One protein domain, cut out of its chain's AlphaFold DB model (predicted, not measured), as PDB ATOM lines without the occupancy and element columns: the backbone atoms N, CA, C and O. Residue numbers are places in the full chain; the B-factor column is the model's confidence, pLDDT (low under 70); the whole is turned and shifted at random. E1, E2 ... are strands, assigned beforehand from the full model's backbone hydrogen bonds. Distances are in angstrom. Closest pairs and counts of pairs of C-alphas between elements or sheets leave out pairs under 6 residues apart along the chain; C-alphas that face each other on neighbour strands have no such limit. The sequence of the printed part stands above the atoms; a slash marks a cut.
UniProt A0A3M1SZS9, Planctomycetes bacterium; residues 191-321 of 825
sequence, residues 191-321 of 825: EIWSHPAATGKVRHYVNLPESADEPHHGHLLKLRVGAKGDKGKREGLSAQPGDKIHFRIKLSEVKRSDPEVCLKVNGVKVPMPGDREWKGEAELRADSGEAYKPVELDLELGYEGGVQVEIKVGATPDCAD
ATOM      1  N   GLU A 191     -13.960   6.878   2.888       94.50
ATOM      2  CA  GLU A 191     -12.952   6.245   2.043       94.50
ATOM      3  C   GLU A 191     -13.073   4.716   2.129       94.50
ATOM      4  O   GLU A 191     -13.228   4.141   3.209       94.50
ATOM      5  N   ILE A 192     -12.981   4.048   0.981       94.25
ATOM      6  CA  ILE A 192     -12.882   2.594   0.865       94.25
ATOM      7  C   ILE A 192     -11.432   2.213   1.175       94.25
ATOM      8  O   ILE A 192     -10.525   2.457   0.390       94.25
ATOM      9  N   TRP A 193     -11.201   1.604   2.332       92.00
ATOM     10  CA  TRP A 193      -9.875   1.233   2.823       92.00
ATOM     11  C   TRP A 193      -9.322  -0.054   2.215       92.00
ATOM     12  O   TRP A 193      -8.102  -0.244   2.237       92.00
ATOM     13  N   SER A 194     -10.186  -0.958   1.740       89.00
ATOM     14  CA  SER A 194      -9.762  -2.249   1.177       89.00
ATOM     15  C   SER A 194      -9.333  -2.169  -0.288       89.00
ATOM     16  O   SER A 194      -8.698  -3.096  -0.775       89.00
ATOM     17  N   HIS A 195      -9.644  -1.071  -0.979       87.00
ATOM     18  CA  HIS A 195      -9.306  -0.876  -2.385       87.00
ATOM     19  C   HIS A 195      -8.661   0.498  -2.570       87.00
ATOM     20  O   HIS A 195      -9.194   1.487  -2.065       87.00
ATOM     21  N   PRO A 196      -7.531   0.602  -3.289       72.19
ATOM     22  CA  PRO A 196      -6.955   1.902  -3.591       72.19
ATOM     23  C   PRO A 196      -7.941   2.735  -4.418       72.19
ATOM     24  O   PRO A 196      -8.765   2.198  -5.162       72.19
ATOM     25  N   ALA A 197      -7.837   4.061  -4.320       70.50
ATOM     26  CA  ALA A 197      -8.538   4.954  -5.233       70.50
ATOM     27  C   ALA A 197      -8.016   4.714  -6.661       70.50
ATOM     28  O   ALA A 197      -6.963   5.218  -7.044       70.50
ATOM     29  N   ALA A 198      -8.722   3.887  -7.430       67.81
ATOM     30  CA  ALA A 198      -8.349   3.562  -8.796       67.81
ATOM     31  C   ALA A 198      -8.856   4.646  -9.754       67.81
ATOM     32  O   ALA A 198     -10.032   5.009  -9.743       67.81
ATOM     33  N   THR A 199      -7.981   5.137 -10.631       63.25
ATOM     34  CA  THR A 199      -8.374   5.963 -11.778       63.25
ATOM     35  C   THR A 199      -8.870   5.051 -12.900       63.25
ATOM     36  O   THR A 199      -8.186   4.855 -13.901       63.25
ATOM     37  N   GLY A 200     -10.024   4.417 -12.707       79.88
ATOM     38  CA  GLY A 200     -10.651   3.592 -13.732       79.88
ATOM     39  C   GLY A 200     -11.348   2.347 -13.202       79.88
ATOM     40  O   GLY A 200     -11.506   2.135 -12.000       79.88
ATOM     41  N   LYS A 201     -11.776   1.524 -14.155       87.75
ATOM     42  CA  LYS A 201     -12.499   0.285 -13.908       87.75
ATOM     43  C   LYS A 201     -11.541  -0.827 -13.481       87.75
ATOM     44  O   LYS A 201     -10.659  -1.209 -14.248       87.75
ATOM     45  N   VAL A 202     -11.733  -1.358 -12.281       91.69
ATOM     46  CA  VAL A 202     -10.943  -2.475 -11.743       91.69
ATOM     47  C   VAL A 202     -11.499  -3.806 -12.262       91.69
ATOM     48  O   VAL A 202     -12.712  -3.980 -12.336       91.69
ATOM     49  N   ARG A 203     -10.635  -4.767 -12.613       95.50
ATOM     50  CA  ARG A 203     -11.060  -6.151 -12.888       95.50
ATOM     51  C   ARG A 203     -11.146  -6.931 -11.580       95.50
ATOM     52  O   ARG A 203     -10.170  -6.959 -10.836       95.50
ATOM     53  N   HIS A 204     -12.282  -7.567 -11.325       96.00
ATOM     54  CA  HIS A 204     -12.518  -8.400 -10.147       96.00
ATOM     55  C   HIS A 204     -12.720  -9.862 -10.575       96.00
ATOM     56  O   HIS A 204     -13.654 -10.160 -11.315       96.00
ATOM     57  N   TYR A 205     -11.832 -10.769 -10.168       97.44
ATOM     58  CA  TYR A 205     -11.800 -12.158 -10.630       97.44
ATOM     59  C   TYR A 205     -12.632 -13.081  -9.743       97.44
ATOM     60  O   TYR A 205     -12.160 -13.580  -8.720       97.44
ATOM     61  N   VAL A 206     -13.860 -13.354 -10.179       96.38
ATOM     62  CA  VAL A 206     -14.869 -14.045  -9.363       96.38
ATOM     63  C   VAL A 206     -14.643 -15.550  -9.211       96.38
ATOM     64  O   VAL A 206     -15.128 -16.148  -8.258       96.38
ATOM     65  N   ASN A 207     -13.886 -16.176 -10.117       95.56
ATOM     66  CA  ASN A 207     -13.609 -17.619 -10.101       95.56
ATOM     67  C   ASN A 207     -12.332 -18.011  -9.334       95.56
ATOM     68  O   ASN A 207     -11.983 -19.195  -9.281       95.56
ATOM     69  N   LEU A 208     -11.605 -17.029  -8.799       95.44
ATOM     70  CA  LEU A 208     -10.424 -17.272  -7.977       95.44
ATOM     71  C   LEU A 208     -10.813 -17.386  -6.499       95.44
ATOM     72  O   LEU A 208     -11.825 -16.816  -6.095       95.44
ATOM     73  N   PRO A 209     -10.022 -18.091  -5.674       93.44
ATOM     74  CA  PRO A 209     -10.225 -18.095  -4.232       93.44
ATOM     75  C   PRO A 209     -10.104 -16.686  -3.641       93.44
ATOM     76  O   PRO A 209      -9.251 -15.905  -4.067       93.44
ATOM     77  N   GLU A 210     -10.921 -16.388  -2.633       92.25
ATOM     78  CA  GLU A 210     -10.803 -15.153  -1.855       92.25
ATOM     79  C   GLU A 210      -9.402 -15.020  -1.242       92.25
ATOM     80  O   GLU A 210      -8.832 -15.992  -0.741       92.25
ATOM     81  N   SER A 211      -8.859 -13.803  -1.247       89.00
ATOM     82  CA  SER A 211      -7.540 -13.505  -0.691       89.00
ATOM     83  C   SER A 211      -7.540 -12.141  -0.007       89.00
ATOM     84  O   SER A 211      -8.091 -11.174  -0.527       89.00
ATOM     85  N   ALA A 212      -6.902 -12.061   1.163       84.31
ATOM     86  CA  ALA A 212      -6.710 -10.793   1.866       84.31
ATOM     87  C   ALA A 212      -5.681  -9.893   1.160       84.31
ATOM     88  O   ALA A 212      -5.825  -8.671   1.179       84.31
ATOM     89  N   ASP A 213      -4.679 -10.502   0.521       87.25
ATOM     90  CA  ASP A 213      -3.614  -9.794  -0.196       87.25
ATOM     91  C   ASP A 213      -4.049  -9.385  -1.610       87.25
ATOM     92  O   ASP A 213      -3.541  -8.414  -2.163       87.25
ATOM     93  N   GLU A 214      -5.034 -10.094  -2.173       90.19
ATOM     94  CA  GLU A 214      -5.600  -9.833  -3.497       90.19
ATOM     95  C   GLU A 214      -7.105  -9.540  -3.377       90.19
ATOM     96  O   GLU A 214      -7.931 -10.391  -3.714       90.19
ATOM     97  N   PRO A 215      -7.501  -8.330  -2.927       90.00
ATOM     98  CA  PRO A 215      -8.904  -7.981  -2.643       90.00
ATOM     99  C   PRO A 215      -9.809  -8.000  -3.886       90.00
ATOM    100  O   PRO A 215     -11.029  -7.882  -3.795       90.00
ATOM    101  N   HIS A 216      -9.201  -8.149  -5.059       91.88
ATOM    102  CA  HIS A 216      -9.871  -8.261  -6.335       91.88
ATOM    103  C   HIS A 216     -10.160  -9.721  -6.744       91.88
ATOM    104  O   HIS A 216     -10.553  -9.947  -7.885       91.88
ATOM    105  N   HIS A 217      -9.950 -10.704  -5.861       94.81
ATOM    106  CA  HIS A 217     -10.265 -12.121  -6.078       94.81
ATOM    107  C   HIS A 217     -11.479 -12.576  -5.256       94.81
ATOM    108  O   HIS A 217     -11.683 -12.121  -4.132       94.81
ATOM    109  N   GLY A 218     -12.210 -13.558  -5.786       95.19
ATOM    110  CA  GLY A 218     -13.370 -14.161  -5.134       95.19
ATOM    111  C   GLY A 218     -14.688 -13.659  -5.702       95.19
ATOM    112  O   GLY A 218     -14.773 -12.581  -6.269       95.19
ATOM    113  N   HIS A 219     -15.743 -14.454  -5.552       94.50
ATOM    114  CA  HIS A 219     -17.114 -14.031  -5.858       94.50
ATOM    115  C   HIS A 219     -17.689 -13.112  -4.765       94.50
ATOM    116  O   HIS A 219     -18.740 -12.502  -4.964       94.50
ATOM    117  N   LEU A 220     -17.012 -13.017  -3.616       95.44
ATOM    118  CA  LEU A 220     -17.361 -12.157  -2.494       95.44
ATOM    119  C   LEU A 220     -16.410 -10.955  -2.432       95.44
ATOM    120  O   LEU A 220     -15.275 -11.057  -1.967       95.44
ATOM    121  N   LEU A 221     -16.899  -9.793  -2.859       94.94
ATOM    122  CA  LEU A 221     -16.169  -8.536  -2.771       94.94
ATOM    123  C   LEU A 221     -16.286  -7.960  -1.356       94.94
ATOM    124  O   LEU A 221     -17.352  -7.502  -0.954       94.94
ATOM    125  N   LYS A 222     -15.171  -7.924  -0.623       94.50
ATOM    126  CA  LYS A 222     -15.110  -7.410   0.754       94.50
ATOM    127  C   LYS A 222     -14.648  -5.955   0.792       94.50
ATOM    128  O   LYS A 222     -13.495  -5.625   0.481       94.50
ATOM    129  N   LEU A 223     -15.537  -5.058   1.205       94.56
ATOM    130  CA  LEU A 223     -15.249  -3.631   1.317       94.56
ATOM    131  C   LEU A 223     -15.194  -3.207   2.781       94.56
ATOM    132  O   LEU A 223     -16.140  -3.410   3.534       94.56
ATOM    133  N   ARG A 224     -14.093  -2.558   3.167       94.38
ATOM    134  CA  ARG A 224     -13.986  -1.856   4.453       94.38
ATOM    135  C   ARG A 224     -14.049  -0.365   4.181       94.38
ATOM    136  O   ARG A 224     -13.209   0.133   3.435       94.38
ATOM    137  N   VAL A 225     -15.019   0.331   4.760       95.25
ATOM    138  CA  VAL A 225     -15.240   1.764   4.544       95.25
ATOM    139  C   VAL A 225     -15.152   2.499   5.875       95.25
ATOM    140  O   VAL A 225     -15.796   2.118   6.851       95.25
ATOM    141  N   GLY A 226     -14.350   3.555   5.927       94.38
ATOM    142  CA  GLY A 226     -14.209   4.391   7.115       94.38
ATOM    143  C   GLY A 226     -13.889   5.828   6.738       94.38
ATOM    144  O   GLY A 226     -13.918   6.192   5.566       94.38
ATOM    145  N   ALA A 227     -13.582   6.662   7.723       93.00
ATOM    146  CA  ALA A 227     -13.161   8.022   7.454       93.00
ATOM    147  C   ALA A 227     -11.775   8.083   6.793       93.00
ATOM    148  O   ALA A 227     -10.846   7.327   7.105       93.00
ATOM    149  N   LYS A 228     -11.640   9.001   5.841       92.19
ATOM    150  CA  LYS A 228     -10.421   9.237   5.084       92.19
ATOM    151  C   LYS A 228      -9.300   9.677   6.014       92.19
ATOM    152  O   LYS A 228      -9.408  10.689   6.696       92.19
ATOM    153  N   GLY A 229      -8.183   8.956   5.961       88.56
ATOM    154  CA  GLY A 229      -7.011   9.243   6.787       88.56
ATOM    155  C   GLY A 229      -7.077   8.690   8.210       88.56
ATOM    156  O   GLY A 229      -6.106   8.877   8.939       88.56
ATOM    157  N   ASP A 230      -8.145   7.986   8.592       90.81
ATOM    158  CA  ASP A 230      -8.280   7.356   9.915       90.81
ATOM    159  C   ASP A 230      -7.844   5.878   9.927       90.81
ATOM    160  O   ASP A 230      -7.695   5.281  10.993       90.81
ATOM    161  N   LYS A 231      -7.557   5.289   8.755       89.88
ATOM    162  CA  LYS A 231      -7.098   3.896   8.614       89.88
ATOM    163  C   LYS A 231      -5.879   3.618   9.508       89.88
ATOM    164  O   LYS A 231      -4.803   4.171   9.287       89.88
ATOM    165  N   GLY A 232      -6.048   2.730  10.491       84.69
ATOM    166  CA  GLY A 232      -4.992   2.296  11.415       84.69
ATOM    167  C   GLY A 232      -4.621   3.297  12.520       84.69
ATOM    168  O   GLY A 232      -3.662   3.048  13.251       84.69
ATOM    169  N   LYS A 233      -5.342   4.418  12.665       84.38
ATOM    170  CA  LYS A 233      -5.108   5.395  13.741       84.38
ATOM    171  C   LYS A 233      -5.851   5.028  15.027       84.38
ATOM    172  O   LYS A 233      -6.893   4.380  15.003       84.38
ATOM    173  N   ARG A 234      -5.313   5.494  16.161       80.81
ATOM    174  CA  ARG A 234      -5.934   5.376  17.496       80.81
ATOM    175  C   ARG A 234      -6.349   6.715  18.109       80.81
ATOM    176  O   ARG A 234      -7.276   6.750  18.904       80.81
ATOM    177  N   GLU A 235      -5.679   7.801  17.736       78.75
ATOM    178  CA  GLU A 235      -5.921   9.156  18.244       78.75
ATOM    179  C   GLU A 235      -5.961  10.154  17.079       78.75
ATOM    180  O   GLU A 235      -5.459   9.866  15.988       78.75
ATOM    181  N   GLY A 236      -6.554  11.333  17.308       78.12
ATOM    182  CA  GLY A 236      -6.665  12.383  16.289       78.12
ATOM    183  C   GLY A 236      -7.553  11.991  15.104       78.12
ATOM    184  O   GLY A 236      -7.260  12.375  13.971       78.12
ATOM    185  N   LEU A 237      -8.589  11.188  15.364       82.00
ATOM    186  CA  LEU A 237      -9.541  10.741  14.353       82.00
ATOM    187  C   LEU A 237     -10.443  11.875  13.875       82.00
ATOM    188  O   LEU A 237     -10.852  12.739  14.653       82.00
ATOM    189  N   SER A 238     -10.794  11.816  12.597       83.81
ATOM    190  CA  SER A 238     -11.773  12.707  11.977       83.81
ATOM    191  C   SER A 238     -13.224  12.250  12.172       83.81
ATOM    192  O   SER A 238     -14.113  13.100  12.183       83.81
ATOM    193  N   ALA A 239     -13.463  10.946  12.360       88.12
ATOM    194  CA  ALA A 239     -14.769  10.374  12.707       88.12
ATOM    195  C   ALA A 239     -14.788   9.736  14.105       88.12
ATOM    196  O   ALA A 239     -13.744   9.418  14.676       88.12
ATOM    197  N   GLN A 240     -15.988   9.538  14.650       87.25
ATOM    198  CA  GLN A 240     -16.250   8.955  15.967       87.25
ATOM    199  C   GLN A 240     -17.205   7.751  15.868       87.25
ATOM    200  O   GLN A 240     -17.979   7.648  14.916       87.25
ATOM    201  N   PRO A 241     -17.214   6.834  16.853       89.19
ATOM    202  CA  PRO A 241     -18.270   5.830  16.956       89.19
ATOM    203  C   PRO A 241     -19.670   6.468  16.938       89.19
ATOM    204  O   PRO A 241     -19.907   7.469  17.611       89.19
ATOM    205  N   GLY A 242     -20.595   5.881  16.179       88.38
ATOM    206  CA  GLY A 242     -21.942   6.407  15.932       88.38
ATOM    207  C   GLY A 242     -22.061   7.280  14.677       88.38
ATOM    208  O   GLY A 242     -23.168   7.473  14.177       88.38
ATOM    209  N   ASP A 243     -20.946   7.756  14.113       90.44
ATOM    210  CA  ASP A 243     -20.962   8.428  12.814       90.44
ATOM    211  C   ASP A 243     -21.396   7.471  11.693       90.44
ATOM    212  O   ASP A 243     -21.070   6.282  11.700       90.44
ATOM    213  N   LYS A 244     -22.124   7.995  10.701       93.69
ATOM    214  CA  LYS A 244     -22.721   7.204   9.616       93.69
ATOM    215  C   LYS A 244     -21.937   7.291   8.312       93.69
ATOM    216  O   LYS A 244     -21.711   8.371   7.779       93.69
ATOM    217  N   ILE A 245     -21.636   6.133   7.737       95.38
ATOM    218  CA  ILE A 245     -21.203   6.003   6.346       95.38
ATOM    219  C   ILE A 245     -22.425   5.695   5.490       95.38
ATOM    220  O   ILE A 245     -23.115   4.703   5.719       95.38
ATOM    221  N   HIS A 246     -22.657   6.515   4.472       96.38
ATOM    222  CA  HIS A 246     -23.661   6.266   3.447       96.38
ATOM    223  C   HIS A 246     -23.021   5.571   2.248       96.38
ATOM    224  O   HIS A 246     -21.869   5.849   1.894       96.38
ATOM    225  N   PHE A 247     -23.775   4.679   1.612       97.38
ATOM    226  CA  PHE A 247     -23.341   3.977   0.414       97.38
ATOM    227  C   PHE A 247     -24.459   3.877  -0.628       97.38
ATOM    228  O   PHE A 247     -25.643   3.749  -0.305       97.38
ATOM    229  N   ARG A 248     -24.054   3.891  -1.902       97.38
ATOM    230  CA  ARG A 248     -24.872   3.481  -3.048       97.38
ATOM    231  C   ARG A 248     -24.101   2.450  -3.855       97.38
ATOM    232  O   ARG A 248     -22.979   2.723  -4.270       97.38
ATOM    233  N   ILE A 249     -24.681   1.276  -4.058       97.38
ATOM    234  CA  ILE A 249     -24.069   0.187  -4.824       97.38
ATOM    235  C   ILE A 249     -25.021  -0.178  -5.951       97.38
ATOM    236  O   ILE A 249     -26.127  -0.643  -5.688       97.38
ATOM    237  N   LYS A 250     -24.593   0.027  -7.195       96.94
ATOM    238  CA  LYS A 250     -25.391  -0.230  -8.392       96.94
ATOM    239  C   LYS A 250     -24.757  -1.318  -9.241       96.94
ATOM    240  O   LYS A 250     -23.565  -1.238  -9.546       96.94
ATOM    241  N   LEU A 251     -25.561  -2.296  -9.653       95.94
ATOM    242  CA  LEU A 251     -25.137  -3.368 -10.553       95.94
ATOM    243  C   LEU A 251     -25.773  -3.226 -11.935       95.94
ATOM    244  O   LEU A 251     -26.911  -2.773 -12.078       95.94
ATOM    245  N   SER A 252     -25.046  -3.653 -12.968       95.19
ATOM    246  CA  SER A 252     -25.658  -3.941 -14.267       95.19
ATOM    247  C   SER A 252     -26.572  -5.165 -14.187       95.19
ATOM    248  O   SER A 252     -26.758  -5.783 -13.141       95.19
ATOM    249  N   GLU A 253     -27.139  -5.549 -15.328       89.94
ATOM    250  CA  GLU A 253     -27.826  -6.826 -15.434       89.94
ATOM    251  C   GLU A 253     -26.922  -7.999 -15.049       89.94
ATOM    252  O   GLU A 253     -25.777  -8.079 -15.493       89.94
ATOM    253  N   VAL A 254     -27.480  -8.875 -14.212       86.88
ATOM    254  CA  VAL A 254     -26.919 -10.164 -13.821       86.88
ATOM    255  C   VAL A 254     -27.913 -11.223 -14.278       86.88
ATOM    256  O   VAL A 254     -29.084 -11.181 -13.894       86.88
ATOM    257  N   LYS A 255     -27.461 -12.137 -15.129       83.69
ATOM    258  CA  LYS A 255     -28.258 -13.245 -15.669       83.69
ATOM    259  C   LYS A 255     -28.124 -14.495 -14.813       83.69
ATOM    260  O   LYS A 255     -29.030 -15.324 -14.797       83.69
ATOM    261  N   ARG A 256     -27.021 -14.611 -14.072       79.00
ATOM    262  CA  ARG A 256     -26.739 -15.720 -13.167       79.00
ATOM    263  C   ARG A 256     -26.582 -15.238 -11.728       79.00
ATOM    264  O   ARG A 256     -25.636 -14.539 -11.389       79.00
ATOM    265  N   SER A 257     -27.439 -15.745 -10.853       69.94
ATOM    266  CA  SER A 257     -27.447 -15.433  -9.422       69.94
ATOM    267  C   SER A 257     -27.064 -16.639  -8.557       69.94
ATOM    268  O   SER A 257     -27.736 -16.907  -7.567       69.94
ATOM    269  N   ASP A 258     -26.052 -17.418  -8.950       81.12
ATOM    270  CA  ASP A 258     -25.524 -18.502  -8.108       81.12
ATOM    271  C   ASP A 258     -24.006 -18.341  -7.879       81.12
ATOM    272  O   ASP A 258     -23.244 -18.537  -8.843       81.12
ATOM    273  N   PRO A 259     -23.554 -18.023  -6.645       87.25
ATOM    274  CA  PRO A 259     -24.384 -17.751  -5.463       87.25
ATOM    275  C   PRO A 259     -25.283 -16.521  -5.636       87.25
ATOM    276  O   PRO A 259     -25.048 -15.676  -6.503       87.25
ATOM    277  N   GLU A 260     -26.343 -16.458  -4.827       89.25
ATOM    278  CA  GLU A 260     -27.331 -15.379  -4.878       89.25
ATOM    279  C   GLU A 260     -26.665 -14.026  -4.645       89.25
ATOM    280  O   GLU A 260     -26.065 -13.787  -3.594       89.25
ATOM    281  N   VAL A 261     -26.832 -13.124  -5.612       92.31
ATOM    282  CA  VAL A 261     -26.306 -11.767  -5.510       92.31
ATOM    283  C   VAL A 261     -26.982 -11.052  -4.345       92.31
ATOM    284  O   VAL A 261     -28.196 -10.838  -4.339       92.31
ATOM    285  N   CYS A 262     -26.194 -10.672  -3.345       95.00
ATOM    286  CA  CYS A 262     -26.681  -9.986  -2.157       95.00
ATOM    287  C   CYS A 262     -25.604  -9.087  -1.551       95.00
ATOM    288  O   CYS A 262     -24.411  -9.276  -1.778       95.00
ATOM    289  N   LEU A 263     -26.039  -8.115  -0.755       96.88
ATOM    290  CA  LEU A 263     -25.159  -7.265   0.037       96.88
ATOM    291  C   LEU A 263     -25.249  -7.699   1.499       96.88
ATOM    292  O   LEU A 263     -26.347  -7.875   2.013       96.88
ATOM    293  N   LYS A 264     -24.131  -7.838   2.204       96.81
ATOM    294  CA  LYS A 264     -24.108  -7.971   3.663       96.81
ATOM    295  C   LYS A 264     -23.526  -6.692   4.250       96.81
ATOM    296  O   LYS A 264     -22.392  -6.336   3.953       96.81
ATOM    297  N   VAL A 265     -24.302  -6.009   5.085       95.44
ATOM    298  CA  VAL A 265     -23.874  -4.789   5.783       95.44
ATOM    299  C   VAL A 265     -23.587  -5.158   7.228       95.44
ATOM    300  O   VAL A 265     -24.502  -5.524   7.969       95.44
ATOM    301  N   ASN A 266     -22.318  -5.116   7.634       91.81
ATOM    302  CA  ASN A 266     -21.862  -5.571   8.951       91.81
ATOM    303  C   ASN A 266     -22.394  -6.980   9.305       91.81
ATOM    304  O   ASN A 266     -22.876  -7.215  10.417       91.81
ATOM    305  N   GLY A 267     -22.365  -7.892   8.326       91.38
ATOM    306  CA  GLY A 267     -22.833  -9.278   8.442       91.38
ATOM    307  C   GLY A 267     -24.340  -9.498   8.240       91.38
ATOM    308  O   GLY A 267     -24.770 -10.644   8.131       91.38
ATOM    309  N   VAL A 268     -25.153  -8.440   8.147       93.25
ATOM    310  CA  VAL A 268     -26.605  -8.559   7.930       93.25
ATOM    311  C   VAL A 268     -26.909  -8.600   6.436       93.25
ATOM    312  O   VAL A 268     -26.619  -7.641   5.724       93.25
ATOM    313  N   LYS A 269     -27.511  -9.696   5.958       94.94
ATOM    314  CA  LYS A 269     -27.891  -9.870   4.547       94.94
ATOM    315  C   LYS A 269     -29.025  -8.911   4.161       94.94
ATOM    316  O   LYS A 269     -30.080  -8.900   4.787       94.94
ATOM    317  N   VAL A 270     -28.810  -8.174   3.079       94.12
ATOM    318  CA  VAL A 270     -29.746  -7.282   2.399       94.12
ATOM    319  C   VAL A 270     -29.955  -7.840   0.983       94.12
ATOM    320  O   VAL A 270     -28.995  -7.915   0.206       94.12
ATOM    321  N   PRO A 271     -31.174  -8.290   0.632       89.75
ATOM    322  CA  PRO A 271     -31.452  -8.840  -0.693       89.75
ATOM    323  C   PRO A 271     -31.301  -7.772  -1.783       89.75
ATOM    324  O   PRO A 271     -31.326  -6.572  -1.502       89.75
ATOM    325  N   MET A 272     -31.138  -8.212  -3.031       90.81
ATOM    326  CA  MET A 272     -31.055  -7.328  -4.195       90.81
ATOM    327  C   MET A 272     -32.377  -6.558  -4.416       90.81
ATOM    328  O   MET A 272     -33.423  -7.195  -4.560       90.81
ATOM    329  N   PRO A 273     -32.359  -5.213  -4.489       90.38
ATOM    330  CA  PRO A 273     -33.523  -4.405  -4.839       90.38
ATOM    331  C   PRO A 273     -33.938  -4.597  -6.302       90.38
ATOM    332  O   PRO A 273     -33.121  -4.946  -7.154       90.38
ATOM    333  N   GLY A 274     -35.206  -4.324  -6.623       86.25
ATOM    334  CA  GLY A 274     -35.731  -4.489  -7.987       86.25
ATOM    335  C   GLY A 274     -35.052  -3.602  -9.041       86.25
ATOM    336  O   GLY A 274     -34.944  -4.002 -10.197       86.25
ATOM    337  N   ASP A 275     -34.551  -2.430  -8.641       89.44
ATOM    338  CA  ASP A 275     -33.779  -1.500  -9.480       89.44
ATOM    339  C   ASP A 275     -32.269  -1.812  -9.514       89.44
ATOM    340  O   ASP A 275     -31.511  -1.126 -10.202       89.44
ATOM    341  N   ARG A 276     -31.840  -2.866  -8.806       92.38
ATOM    342  CA  ARG A 276     -30.443  -3.302  -8.654       92.38
ATOM    343  C   ARG A 276     -29.521  -2.234  -8.059       92.38
ATOM    344  O   ARG A 276     -28.320  -2.215  -8.345       92.38
ATOM    345  N   GLU A 277     -30.076  -1.346  -7.236       96.75
ATOM    346  CA  GLU A 277     -29.330  -0.303  -6.539       96.75
ATOM    347  C   GLU A 277     -29.585  -0.374  -5.027       96.75
ATOM    348  O   GLU A 277     -30.644  -0.001  -4.528       96.75
ATOM    349  N   TRP A 278     -28.584  -0.804  -4.259       97.00
ATOM    350  CA  TRP A 278     -28.638  -0.665  -2.806       97.00
ATOM    351  C   TRP A 278     -28.319   0.770  -2.411       97.00
ATOM    352  O   TRP A 278     -27.241   1.273  -2.728       97.00
ATOM    353  N   LYS A 279     -29.224   1.401  -1.660       96.44
ATOM    354  CA  LYS A 279     -29.004   2.680  -0.972       96.44
ATOM    355  C   LYS A 279     -29.134   2.431   0.518       96.44
ATOM    356  O   LYS A 279     -30.140   1.878   0.957       96.44
ATOM    357  N   GLY A 280     -28.127   2.813   1.287       95.19
ATOM    358  CA  GLY A 280     -28.157   2.583   2.720       95.19
ATOM    359  C   GLY A 280     -27.127   3.392   3.479       95.19
ATOM    360  O   GLY A 280     -26.343   4.157   2.916       95.19
ATOM    361  N   GLU A 281     -27.163   3.209   4.788       95.69
ATOM    362  CA  GLU A 281     -26.230   3.797   5.731       95.69
ATOM    363  C   GLU A 281     -25.868   2.769   6.799       95.69
ATOM    364  O   GLU A 281     -26.645   1.858   7.097       95.69
ATOM    365  N   ALA A 282     -24.674   2.899   7.362       95.69
ATOM    366  CA  ALA A 282     -24.214   2.072   8.462       95.69
ATOM    367  C   ALA A 282     -23.339   2.894   9.410       95.69
ATOM    368  O   ALA A 282     -22.546   3.728   8.978       95.69
ATOM    369  N   GLU A 283     -23.490   2.647  10.707       94.25
ATOM    370  CA  GLU A 283     -22.735   3.343  11.748       94.25
ATOM    371  C   GLU A 283     -21.342   2.732  11.937       94.25
ATOM    372  O   GLU A 283     -21.175   1.506  11.931       94.25
ATOM    373  N   LEU A 284     -20.355   3.599  12.167       91.25
ATOM    374  CA  LEU A 284     -19.045   3.235  12.692       91.25
ATOM    375  C   LEU A 284     -19.220   2.747  14.135       91.25
ATOM    376  O   LEU A 284     -19.740   3.464  14.988       91.25
ATOM    377  N   ARG A 285     -18.811   1.510  14.423       88.81
ATOM    378  CA  ARG A 285     -18.995   0.892  15.749       88.81
ATOM    379  C   ARG A 285     -17.742   1.067  16.599       88.81
ATOM    380  O   ARG A 285     -16.646   1.127  16.060       88.81
ATOM    381  N   ALA A 286     -17.874   1.103  17.921       85.19
ATOM    382  CA  ALA A 286     -16.710   1.008  18.803       85.19
ATOM    383  C   ALA A 286     -16.042  -0.377  18.662       85.19
ATOM    384  O   ALA A 286     -16.740  -1.369  18.448       85.19
ATOM    385  N   ASP A 287     -14.714  -0.446  18.791       77.88
ATOM    386  CA  ASP A 287     -13.951  -1.699  18.739       77.88
ATOM    387  C   ASP A 287     -12.982  -1.807  19.922       77.88
ATOM    388  O   ASP A 287     -12.419  -0.816  20.384       77.88
ATOM    389  N   SER A 288     -12.761  -3.022  20.419       59.47
ATOM    390  CA  SER A 288     -11.786  -3.300  21.474       59.47
ATOM    391  C   SER A 288     -10.397  -3.527  20.868       59.47
ATOM    392  O   SER A 288      -9.865  -4.634  20.912       59.47
ATOM    393  N   GLY A 289      -9.809  -2.499  20.254       63.66
ATOM    394  CA  GLY A 289      -8.450  -2.577  19.691       63.66
ATOM    395  C   GLY A 289      -8.134  -1.533  18.618       63.66
ATOM    396  O   GLY A 289      -6.971  -1.144  18.461       63.66
ATOM    397  N   GLU A 290      -9.169  -1.035  17.944       63.84
ATOM    398  CA  GLU A 290      -9.161   0.145  17.073       63.84
ATOM    399  C   GLU A 290     -10.058   1.238  17.678       63.84
ATOM    400  O   GLU A 290     -10.877   0.966  18.552       63.84
ATOM    401  N   ALA A 291      -9.905   2.491  17.248       67.38
ATOM    402  CA  ALA A 291     -10.704   3.587  17.797       67.38
ATOM    403  C   ALA A 291     -12.160   3.613  17.265       67.38
ATOM    404  O   ALA A 291     -13.060   4.070  17.968       67.38
ATOM    405  N   TYR A 292     -12.413   3.030  16.088       82.81
ATOM    406  CA  TYR A 292     -13.720   2.511  15.664       82.81
ATOM    407  C   TYR A 292     -13.520   1.378  14.641       82.81
ATOM    408  O   TYR A 292     -12.520   1.360  13.923       82.81
ATOM    409  N   LYS A 293     -14.488   0.462  14.526       88.06
ATOM    410  CA  LYS A 293     -14.543  -0.569  13.485       88.06
ATOM    411  C   LYS A 293     -15.107   0.038  12.188       88.06
ATOM    412  O   LYS A 293     -16.208   0.599  12.236       88.06
ATOM    413  N   PRO A 294     -14.410  -0.062  11.037       92.25
ATOM    414  CA  PRO A 294     -14.954   0.401   9.759       92.25
ATOM    415  C   PRO A 294     -16.225  -0.364   9.384       92.25
ATOM    416  O   PRO A 294     -16.414  -1.509   9.798       92.25
ATOM    417  N   VAL A 295     -17.067   0.251   8.553       95.06
ATOM    418  CA  VAL A 295     -18.228  -0.421   7.963       95.06
ATOM    419  C   VAL A 295     -17.746  -1.520   7.022       95.06
ATOM    420  O   VAL A 295     -16.931  -1.272   6.130       95.06
ATOM    421  N   GLU A 296     -18.271  -2.726   7.213       95.56
ATOM    422  CA  GLU A 296     -18.038  -3.883   6.350       95.56
ATOM    423  C   GLU A 296     -19.208  -4.013   5.368       95.56
ATOM    424  O   GLU A 296     -20.358  -4.199   5.780       95.56
ATOM    425  N   LEU A 297     -18.919  -3.880   4.072       96.62
ATOM    426  CA  LEU A 297     -19.861  -4.128   2.983       96.62
ATOM    427  C   LEU A 297     -19.338  -5.324   2.184       96.62
ATOM    428  O   LEU A 297     -18.405  -5.178   1.393       96.62
ATOM    429  N   ASP A 298     -19.936  -6.495   2.387       96.25
ATOM    430  CA  ASP A 298     -19.581  -7.691   1.626       96.25
ATOM    431  C   ASP A 298     -20.607  -7.892   0.514       96.25
ATOM    432  O   ASP A 298     -21.786  -8.142   0.772       96.25
ATOM    433  N   LEU A 299     -20.169  -7.757  -0.729       95.75
ATOM    434  CA  LEU A 299     -21.012  -7.872  -1.907       95.75
ATOM    435  C   LEU A 299     -20.780  -9.224  -2.581       95.75
ATOM    436  O   LEU A 299     -19.720  -9.477  -3.150       95.75
ATOM    437  N   GLU A 300     -21.784 -10.090  -2.522       95.56
ATOM    438  CA  GLU A 300     -21.799 -11.365  -3.227       95.56
ATOM    439  C   GLU A 300     -22.159 -11.102  -4.696       95.56
ATOM    440  O   GLU A 300     -23.271 -10.675  -4.992       95.56
ATOM    441  N   LEU A 301     -21.214 -11.305  -5.615       93.44
ATOM    442  CA  LEU A 301     -21.351 -10.965  -7.038       93.44
ATOM    443  C   LEU A 301     -21.786 -12.145  -7.914       93.44
ATOM    444  O   LEU A 301     -22.138 -11.952  -9.078       93.44
ATOM    445  N   GLY A 302     -21.749 -13.363  -7.376       92.19
ATOM    446  CA  GLY A 302     -21.845 -14.576  -8.179       92.19
ATOM    447  C   GLY A 302     -20.590 -14.798  -9.036       92.19
ATOM    448  O   GLY A 302     -19.548 -14.184  -8.816       92.19
ATOM    449  N   TYR A 303     -20.689 -15.688 -10.027       92.56
ATOM    450  CA  TYR A 303     -19.565 -16.051 -10.905       92.56
ATOM    451  C   TYR A 303     -19.678 -15.525 -12.343       92.56
ATOM    452  O   TYR A 303     -18.861 -15.872 -13.191       92.56
ATOM    453  N   GLU A 304     -20.688 -14.713 -12.654       92.56
ATOM    454  CA  GLU A 304     -20.872 -14.203 -14.013       92.56
ATOM    455  C   GLU A 304     -19.776 -13.201 -14.393       92.56
ATOM    456  O   GLU A 304     -19.429 -12.318 -13.612       92.56
ATOM    457  N   GLY A 305     -19.246 -13.310 -15.611       95.38
ATOM    458  CA  GLY A 305     -18.324 -12.329 -16.178       95.38
ATOM    459  C   GLY A 305     -19.022 -11.166 -16.880       95.38
ATOM    460  O   GLY A 305     -19.907 -11.383 -17.708       95.38
ATOM    461  N   GLY A 306     -18.545  -9.944 -16.643       96.38
ATOM    462  CA  GLY A 306     -19.016  -8.721 -17.296       96.38
ATOM    463  C   GLY A 306     -19.992  -7.881 -16.486       96.38
ATOM    464  O   GLY A 306     -20.475  -6.864 -16.993       96.38
ATOM    465  N   VAL A 307     -20.279  -8.276 -15.247       96.00
ATOM    466  CA  VAL A 307     -21.130  -7.513 -14.335       96.00
ATOM    467  C   VAL A 307     -20.404  -6.226 -13.965       96.00
ATOM    468  O   VAL A 307     -19.282  -6.247 -13.459       96.00
ATOM    469  N   GLN A 308     -21.048  -5.099 -14.248       97.00
ATOM    470  CA  GLN A 308     -20.588  -3.770 -13.871       97.00
ATOM    471  C   GLN A 308     -21.044  -3.480 -12.453       97.00
ATOM    472  O   GLN A 308     -22.225  -3.649 -12.151       97.00
ATOM    473  N   VAL A 309     -20.139  -2.988 -11.618       96.44
ATOM    474  CA  VAL A 309     -20.461  -2.575 -10.252       96.44
ATOM    475  C   VAL A 309     -19.941  -1.160 -10.042       96.44
ATOM    476  O   VAL A 309     -18.757  -0.886 -10.247       96.44
ATOM    477  N   GLU A 310     -20.828  -0.261  -9.632       96.38
ATOM    478  CA  GLU A 310     -20.487   1.087  -9.183       96.38
ATOM    479  C   GLU A 310     -20.791   1.199  -7.689       96.38
ATOM    480  O   GLU A 310     -21.937   1.054  -7.271       96.38
ATOM    481  N   ILE A 311     -19.762   1.463  -6.887       96.12
ATOM    482  CA  ILE A 311     -19.867   1.675  -5.444       96.12
ATOM    483  C   ILE A 311     -19.518   3.128  -5.152       96.12
ATOM    484  O   ILE A 311     -18.409   3.576  -5.434       96.12
ATOM    485  N   LYS A 312     -20.451   3.859  -4.556       96.06
ATOM    486  CA  LYS A 312     -20.283   5.234  -4.088       96.06
ATOM    487  C   LYS A 312     -20.400   5.259  -2.576       96.06
ATOM    488  O   LYS A 312     -21.328   4.665  -2.036       96.06
ATOM    489  N   VAL A 313     -19.487   5.949  -1.902       96.12
ATOM    490  CA  VAL A 313     -19.506   6.114  -0.441       96.12
ATOM    491  C   VAL A 313     -19.362   7.580  -0.058       96.12
ATOM    492  O   VAL A 313     -18.729   8.365  -0.770       96.12
ATOM    493  N   GLY A 314     -19.950   7.968   1.071       95.06
ATOM    494  CA  GLY A 314     -19.823   9.323   1.597       95.06
ATOM    495  C   GLY A 314     -20.207   9.458   3.061       95.06
ATOM    496  O   GLY A 314     -20.929   8.628   3.607       95.06
ATOM    497  N   ALA A 315     -19.745  10.540   3.682       92.56
ATOM    498  CA  ALA A 315     -20.189  10.980   5.005       92.56
ATOM    499  C   ALA A 315     -21.615  11.574   4.988       92.56
ATOM    500  O   ALA A 315     -22.186  11.857   6.038       92.56
ATOM    501  N   THR A 316     -22.190  11.787   3.797       90.38
ATOM    502  CA  THR A 316     -23.559  12.278   3.587       90.38
ATOM    503  C   THR A 316     -24.327  11.362   2.619       90.38
ATOM    504  O   THR A 316     -23.691  10.643   1.837       90.38
ATOM    505  N   PRO A 317     -25.678  11.412   2.597       89.38
ATOM    506  CA  PRO A 317     -26.510  10.579   1.717       89.38
ATOM    507  C   PRO A 317     -26.191  10.672   0.216       89.38
ATOM    508  O   PRO A 317     -26.526   9.761  -0.549       89.38
ATOM    509  N   ASP A 318     -25.526  11.742  -0.224       86.31
ATOM    510  CA  ASP A 318     -25.100  11.940  -1.615       86.31
ATOM    511  C   ASP A 318     -23.979  10.991  -2.055       86.31
ATOM    512  O   ASP A 318     -23.781  10.802  -3.254       86.31
ATOM    513  N   CYS A 319     -23.266  10.367  -1.110       92.88
ATOM    514  CA  CYS A 319     -22.197   9.404  -1.390       92.88
ATOM    515  C   CYS A 319     -21.100   9.957  -2.326       92.88
ATOM    516  O   CYS A 319     -20.589   9.256  -3.198       92.88
ATOM    517  N   ALA A 320     -20.764  11.240  -2.169       89.94
ATOM    518  CA  ALA A 320     -19.909  11.982  -3.097       89.94
ATOM    519  C   ALA A 320     -18.402  11.935  -2.765       89.94
ATOM    520  O   ALA A 320     -17.612  12.590  -3.448       89.94
ATOM    521  N   ASP A 321     -17.983  11.216  -1.717       92.31
ATOM    522  CA  ASP A 321     -16.591  11.259  -1.254       92.31
ATOM    523  C   ASP A 321     -15.664  10.353  -2.069       92.31
ATOM    524  O   ASP A 321     -14.548  10.764  -2.397       92.31
TER     525      ASP A 321
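AT A GLANCE: This is residues 191 to 321 of the 825 residues of a protein of Planctomycetes bacterium (UniProt A0A3M1SZS9). With little regular structure, this is a sandwich: the sheet E2-E7-E4-E5 faces the smaller sheet E6-E3-E8, with E1 outside both. Of 131 printed residues, 49 are in E1 to E8, in that order along the chain; the class is all strand, both sheets antiparallel. The whole is compact, radius of gyration of the C-alphas 14.8 A, spanning 45 by 31 by 29 A.

HOW THE PARTS SIT: E1, residues 201 to 205, is near E8, residues 308 to 314. E2, residues 220 to 227, neighbours E7, residues 295 to 300, with N 223 and O 297 2.9 A apart. E3, residues 244 to 251, neighbours E8, N 248 to O 312 2.8 A, and E6, residues 277 to 283, N 247 to O 280 2.9 A. E4, residues 262 to 265, neighbours E7, N 264 to O 298 2.8 A, and forms a hairpin with E5, residues 268 to 271, N 265 to O 268 2.9 A.

IN THESE COORDINATES: E1 begins at C-alpha 201 (-12.499, 0.285, -13.908); E8 ends at C-alpha 314 (-19.823, 9.323, 1.597). E2 and E3 each measure 22.9 A.

THE WHOLE: The printed part has no cut. Links E1 to E2, E2 to E3 and E6 to E7 are long. Residues 198 to 199, 257 and 288 to 291 have pLDDT under 70.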